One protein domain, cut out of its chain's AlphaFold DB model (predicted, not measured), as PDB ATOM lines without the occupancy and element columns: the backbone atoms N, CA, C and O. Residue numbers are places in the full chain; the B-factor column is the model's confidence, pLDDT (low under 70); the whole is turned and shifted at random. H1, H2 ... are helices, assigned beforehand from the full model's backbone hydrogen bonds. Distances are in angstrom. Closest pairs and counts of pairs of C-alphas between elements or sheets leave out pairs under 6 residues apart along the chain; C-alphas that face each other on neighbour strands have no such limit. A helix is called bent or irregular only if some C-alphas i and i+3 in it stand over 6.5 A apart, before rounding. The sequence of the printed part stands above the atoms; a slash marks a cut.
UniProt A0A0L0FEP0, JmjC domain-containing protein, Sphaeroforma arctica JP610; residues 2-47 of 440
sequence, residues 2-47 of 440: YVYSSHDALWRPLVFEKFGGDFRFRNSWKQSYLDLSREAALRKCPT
ATOM      1  N   TYR A   2     -42.133  42.273 -53.303       55.22
ATOM      2  CA  TYR A   2     -41.816  41.303 -52.225       55.22
ATOM      3  C   TYR A   2     -41.247  39.945 -52.695       55.22
ATOM      4  O   TYR A   2     -40.346  39.398 -52.062       55.22
ATOM      5  N   VAL A   3     -41.751  39.407 -53.813       59.59
ATOM      6  CA  VAL A   3     -41.260  38.137 -54.386       59.59
ATOM      7  C   VAL A   3     -39.808  38.290 -54.861       59.59
ATOM      8  O   VAL A   3     -38.943  37.535 -54.436       59.59
ATOM      9  N   TYR A   4     -39.520  39.345 -55.631       63.00
ATOM     10  CA  TYR A   4     -38.165  39.672 -56.087       63.00
ATOM     11  C   TYR A   4     -37.195  39.946 -54.929       63.00
ATOM     12  O   TYR A   4     -36.079  39.448 -54.940       63.00
ATOM     13  N   SER A   5     -37.618  40.648 -53.870       63.03
ATOM     14  CA  SER A   5     -36.757  40.893 -52.698       63.03
ATOM     15  C   SER A   5     -36.494  39.645 -51.844       63.03
ATOM     16  O   SER A   5     -35.785  39.718 -50.838       63.03
ATOM     17  N   SER A   6     -37.064  38.496 -52.202       64.06
ATOM     18  CA  SER A   6     -36.817  37.202 -51.559       64.06
ATOM     19  C   SER A   6     -36.142  36.198 -52.498       64.06
ATOM     20  O   SER A   6     -35.937  35.060 -52.094       64.06
ATOM     21  N   HIS A   7     -35.774  36.613 -53.717       71.75
ATOM     22  CA  HIS A   7     -35.018  35.785 -54.649       71.75
ATOM     23  C   HIS A   7     -33.554  35.709 -54.203       71.75
ATOM     24  O   HIS A   7     -32.835  36.707 -54.240       71.75
ATOM     25  N   ASP A   8     -33.136  34.539 -53.723       68.50
ATOM     26  CA  ASP A   8     -31.879  34.369 -52.988       68.50
ATOM     27  C   ASP A   8     -30.636  34.663 -53.846       68.50
ATOM     28  O   ASP A   8     -29.693  35.304 -53.375       68.50
ATOM     29  N   ALA A   9     -30.701  34.352 -55.144       70.06
ATOM     30  CA  ALA A   9     -29.647  34.651 -56.111       70.06
ATOM     31  C   ALA A   9     -29.321  36.155 -56.228       70.06
ATOM     32  O   ALA A   9     -28.193  36.502 -56.569       70.06
ATOM     33  N   LEU A  10     -30.254  37.062 -55.895       76.69
ATOM     34  CA  LEU A  10     -29.983  38.511 -55.863       76.69
ATOM     35  C   LEU A  10     -29.199  38.940 -54.620       76.69
ATOM     36  O   LEU A  10     -28.516  39.964 -54.635       76.69
ATOM     37  N   TRP A  11     -29.296  38.180 -53.529       82.56
ATOM     38  CA  TRP A  11     -28.614  38.490 -52.274       82.56
ATOM     39  C   TRP A  11     -27.186  37.962 -52.252       82.56
ATOM     40  O   TRP A  11     -26.334  38.567 -51.605       82.56
ATOM     41  N   ARG A  12     -26.905  36.876 -52.978       84.69
ATOM     42  CA  ARG A  12     -25.572  36.274 -53.051       84.69
ATOM     43  C   ARG A  12     -24.481  37.268 -53.487       84.69
ATOM     44  O   ARG A  12     -23.512  37.409 -52.738       84.69
ATOM     45  N   PRO A  13     -24.628  38.031 -54.594       85.25
ATOM     46  CA  PRO A  13     -23.656  39.060 -54.966       85.25
ATOM     47  C   PRO A  13     -23.445  40.103 -53.866       85.25
ATOM     48  O   PRO A  13     -22.308  40.460 -53.579       85.25
ATOM     49  N   LEU A  14     -24.518  40.534 -53.191       86.88
ATOM     50  CA  LEU A  14     -24.440  41.523 -52.111       86.88
ATOM     51  C   LEU A  14     -23.702  40.985 -50.879       86.88
ATOM     52  O   LEU A  14     -22.998  41.739 -50.205       86.88
ATOM     53  N   VAL A  15     -23.865  39.696 -50.558       87.69
ATOM     54  CA  VAL A  15     -23.101  39.043 -49.485       87.69
ATOM     55  C   VAL A  15     -21.619  39.050 -49.836       87.69
ATOM     56  O   VAL A  15     -20.813  39.490 -49.019       87.69
ATOM     57  N   PHE A  16     -21.269  38.628 -51.050       88.12
ATOM     58  CA  PHE A  16     -19.882  38.581 -51.507       88.12
ATOM     59  C   PHE A  16     -19.233  39.961 -51.574       88.12
ATOM     60  O   PHE A  16     -18.124  40.132 -51.075       88.12
ATOM     61  N   GLU A  17     -19.928  40.957 -52.116       87.44
ATOM     62  CA  GLU A  17     -19.430  42.330 -52.208       87.44
ATOM     63  C   GLU A  17     -19.158  42.925 -50.819       87.44
ATOM     64  O   GLU A  17     -18.137  43.575 -50.596       87.44
ATOM     65  N   LYS A  18     -20.055  42.684 -49.856       87.00
ATOM     66  CA  LYS A  18     -19.984  43.318 -48.535       87.00
ATOM     67  C   LYS A  18     -19.120  42.564 -47.526       87.00
ATOM     68  O   LYS A  18     -18.535  43.194 -46.645       87.00
ATOM     69  N   PHE A  19     -19.087  41.236 -47.606       87.00
ATOM     70  CA  PHE A  19     -18.485  40.370 -46.586       87.00
ATOM     71  C   PHE A  19     -17.400  39.429 -47.135       87.00
ATOM     72  O   PHE A  19     -16.741  38.750 -46.348       87.00
ATOM     73  N   GLY A  20     -17.170  39.394 -48.452       85.69
ATOM     74  CA  GLY A  20     -16.216  38.479 -49.081       85.69
ATOM     75  C   GLY A  20     -16.633  37.011 -48.935       85.69
ATOM     76  O   GLY A  20     -17.820  36.694 -48.931       85.69
ATOM     77  N   GLY A  21     -15.652  36.109 -48.811       82.00
ATOM     78  CA  GLY A  21     -15.872  34.673 -48.582       82.00
ATOM     79  C   GLY A  21     -15.728  34.212 -47.126       82.00
ATOM     80  O   GLY A  21     -15.892  33.028 -46.843       82.00
ATOM     81  N   ASP A  22     -15.404  35.109 -46.190       77.25
ATOM     82  CA  ASP A  22     -15.155  34.749 -44.788       77.25
ATOM     83  C   ASP A  22     -16.351  35.091 -43.895       77.25
ATOM     84  O   ASP A  22     -16.334  36.007 -43.071       77.25
ATOM     85  N   PHE A  23     -17.440  34.359 -44.109       82.50
ATOM     86  CA  PHE A  23     -18.659  34.485 -43.327       82.50
ATOM     87  C   PHE A  23     -19.288  33.117 -43.078       82.50
ATOM     88  O   PHE A  23     -19.012  32.128 -43.755       82.50
ATOM     89  N   ARG A  24     -20.181  33.063 -42.089       78.62
ATOM     90  CA  ARG A  24     -20.986  31.873 -41.824       78.62
ATOM     91  C   ARG A  24     -22.329  32.002 -42.528       78.62
ATOM     92  O   ARG A  24     -23.132  32.849 -42.143       78.62
ATOM     93  N   PHE A  25     -22.572  31.147 -43.517       80.88
ATOM     94  CA  PHE A  25     -23.865  31.057 -44.194       80.88
ATOM     95  C   PHE A  25     -24.996  30.699 -43.213       80.88
ATOM     96  O   PHE A  25     -24.801  29.935 -42.261       80.88
ATOM     97  N   ARG A  26     -26.170  31.304 -43.416       79.81
ATOM     98  CA  ARG A  26     -27.340  31.266 -42.522       79.81
ATOM     99  C   ARG A  26     -28.593  30.819 -43.272       79.81
ATOM    100  O   ARG A  26     -29.490  31.624 -43.471       79.81
ATOM    101  N   ASN A  27     -28.680  29.548 -43.653       74.06
ATOM    102  CA  ASN A  27     -29.812  28.927 -44.371       74.06
ATOM    103  C   ASN A  27     -30.110  29.486 -45.780       74.06
ATOM    104  O   ASN A  27     -30.494  28.708 -46.642       74.06
ATOM    105  N   SER A  28     -29.961  30.792 -46.018       78.69
ATOM    106  CA  SER A  28     -30.118  31.460 -47.312       78.69
ATOM    107  C   SER A  28     -29.176  32.664 -47.440       78.69
ATOM    108  O   SER A  28     -28.698  33.217 -46.437       78.69
ATOM    109  N   TRP A  29     -28.916  33.110 -48.668       83.62
ATOM    110  CA  TRP A  29     -28.122  34.299 -48.977       83.62
ATOM    111  C   TRP A  29     -28.715  35.562 -48.356       83.62
ATOM    112  O   TRP A  29     -27.999  36.347 -47.726       83.62
ATOM    113  N   LYS A  30     -30.038  35.731 -48.442       83.62
ATOM    114  CA  LYS A  30     -30.751  36.857 -47.823       83.62
ATOM    115  C   LYS A  30     -30.555  36.904 -46.312       83.62
ATOM    116  O   LYS A  30     -30.220  37.953 -45.762       83.62
ATOM    117  N   GLN A  31     -30.774  35.781 -45.632       82.81
ATOM    118  CA  GLN A  31     -30.667  35.723 -44.177       82.81
ATOM    119  C   GLN A  31     -29.214  35.930 -43.732       82.81
ATOM    120  O   GLN A  31     -28.961  36.688 -42.795       82.81
ATOM    121  N   SER A  32     -28.258  35.365 -44.476       86.00
ATOM    122  CA  SER A  32     -26.828  35.613 -44.275       86.00
ATOM    123  C   SER A  32     -26.513  37.108 -44.350       86.00
ATOM    124  O   SER A  32     -25.896  37.651 -43.436       86.00
ATOM    125  N   TYR A  33     -26.997  37.808 -45.382       87.12
ATOM    126  CA  TYR A  33     -26.774  39.246 -45.536       87.12
ATOM    127  C   TYR A  33     -27.322  40.060 -44.358       87.12
ATOM    128  O   TYR A  33     -26.642  40.959 -43.850       87.12
ATOM    129  N   LEU A  34     -28.559  39.775 -43.942       85.81
ATOM    130  CA  LEU A  34     -29.241  40.512 -42.878       85.81
ATOM    131  C   LEU A  34     -28.542  40.322 -41.528       85.81
ATOM    132  O   LEU A  34     -28.262  41.311 -40.845       85.81
ATOM    133  N   ASP A  35     -28.203  39.081 -41.176       85.00
ATOM    134  CA  ASP A  35     -27.548  38.770 -39.905       85.00
ATOM    135  C   ASP A  35     -26.132  39.342 -39.848       85.00
ATOM    136  O   ASP A  35     -25.788  40.031 -38.887       85.00
ATOM    137  N   LEU A  36     -25.337  39.166 -40.906       86.69
ATOM    138  CA  LEU A  36     -23.986  39.731 -40.981       86.69
ATOM    139  C   LEU A  36     -24.009  41.261 -40.940       86.69
ATOM    140  O   LEU A  36     -23.181  41.887 -40.278       86.69
ATOM    141  N   SER A  37     -24.986  41.886 -41.603       85.50
ATOM    142  CA  SER A  37     -25.164  43.341 -41.556       85.50
ATOM    143  C   SER A  37     -25.492  43.819 -40.145       85.50
ATOM    144  O   SER A  37     -24.965  44.844 -39.710       85.50
ATOM    145  N   ARG A  38     -26.333  43.075 -39.420       84.25
ATOM    146  CA  ARG A  38     -26.684  43.371 -38.031       84.25
ATOM    147  C   ARG A  38     -25.484  43.197 -37.106       84.25
ATOM    148  O   ARG A  38     -25.209  44.094 -36.314       84.25
ATOM    149  N   GLU A  39     -24.745  42.099 -37.224       84.62
ATOM    150  CA  GLU A  39     -23.518  41.867 -36.456       84.62
ATOM    151  C   GLU A  39     -22.485  42.977 -36.701       84.62
ATOM    152  O   GLU A  39     -21.909  43.513 -35.755       84.62
ATOM    153  N   ALA A  40     -22.280  43.370 -37.961       82.44
ATOM    154  CA  ALA A  40     -21.368  44.453 -38.318       82.44
ATOM    155  C   ALA A  40     -21.817  45.807 -37.745       82.44
ATOM    156  O   ALA A  40     -20.977  46.592 -37.306       82.44
ATOM    157  N   ALA A  41     -23.125  46.083 -37.721       78.75
ATOM    158  CA  ALA A  41     -23.674  47.284 -37.098       78.75
ATOM    159  C   ALA A  41     -23.465  47.280 -35.575       78.75
ATOM    160  O   ALA A  41     -23.014  48.282 -35.023       78.75
ATOM    161  N   LEU A  42     -23.698  46.143 -34.909       75.88
ATOM    162  CA  LEU A  42     -23.478  45.989 -33.469       75.88
ATOM    163  C   LEU A  42     -22.007  46.190 -33.080       75.88
ATOM    164  O   LEU A  42     -21.737  46.841 -32.077       75.88
ATOM    165  N   ARG A  43     -21.052  45.715 -33.893       74.62
ATOM    166  CA  ARG A  43     -19.610  45.949 -33.671       74.62
ATOM    167  C   ARG A  43     -19.198  47.419 -33.831       74.62
ATOM    168  O   ARG A  43     -18.174  47.817 -33.287       74.62
ATOM    169  N   LYS A  44     -19.957  48.211 -34.598       68.12
ATOM    170  CA  LYS A  44     -19.704  49.645 -34.832       68.12
ATOM    171  C   LYS A  44     -20.391  50.556 -33.811       68.12
ATOM    172  O   LYS A  44     -20.031  51.728 -33.727       68.12
ATOM    173  N   CYS A  45     -21.366  50.057 -33.051       44.50
ATOM    174  CA  CYS A  45     -21.948  50.816 -31.949       44.50
ATOM    175  C   CYS A  45     -20.892  51.020 -30.848       44.50
ATOM    176  O   CYS A  45     -20.269  50.045 -30.426       44.50
ATOM    177  N   PRO A  46     -20.702  52.250 -30.336       44.75
ATOM    178  CA  PRO A  46     -19.915  52.459 -29.130       44.75
ATOM    179  C   PRO A  46     -20.540  51.624 -28.014       44.75
ATOM    180  O   PRO A  46     -21.720  51.789 -27.706       44.75
ATOM    181  N   THR A  47     -19.778  50.713 -27.415       46.72
ATOM    182  CA  THR A  47     -20.227  49.992 -26.224       46.72
ATOM    183  C   THR A  47     -20.465  51.005 -25.107       46.72
ATOM    184  O   THR A  47     -19.515  51.475 -24.479       46.72
TER     185      THR A  47
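Overview. This is residues 2 to 47 of the 440 residues of the protein "JmjC domain-containing protein" of Sphaeroforma arctica JP610 (UniProt A0A0L0FEP0). Two helices, H1 and H2, lie side by side and run the same way, with the link of residues 20 to 28 folding back from the end of H1 to the beginning of H2. H1 packs on residues 29 to 36 of H2 alone, and residues 41 to 47, of which 41 to 44 belong to H2, stick out as an arm at one end of the length, while residues 2 to 7 lead into H1 at the other. The printed part has 46 residues with two named helices, H1 then H2, and no named strand; its class is all helix. It is only just compact, close to loose, with a radius of gyration of the C-alphas of 11.3 A, and its elongated outline spans 37 by 24 by 17 A.

Arrangement. H1, residues 8 to 19, and H2, residues 29 to 44, touch, with 13 pairs of C-alphas within 8 A. Their closest C-alphas are those of Arg 12 and Trp 29, 5.2 A apart. They run the same way at a shallow tilt of 28 degrees. The link between them is short, with 9 residues. In H2 every O i to N i+4 pair is within hydrogen-bond range; in H1 6 of 8 are.

Along the chain. H1 begins at C-alpha 8, at (-31.879, 34.369, -52.988), and is 16.0 A from first to last C-alpha. It is neither bent nor irregular, but only just: C-alphas 10 and 13 are 6.4 A apart. H2 begins at C-alpha 29, at (-28.122, 34.299, -48.977), and ends 22.5 A away at C-alpha 44, at (-19.704, 49.645, -34.832).

Size, cuts and confidence. The two C-alphas farthest apart, those of Val 3 and Thr 47, are 37.1 A apart. The printed part has no cut. Its mean pLDDT is 76.9; residues 2 to 6, residue 8 and residues 44 to 47 are under 70, where the model's confidence is low.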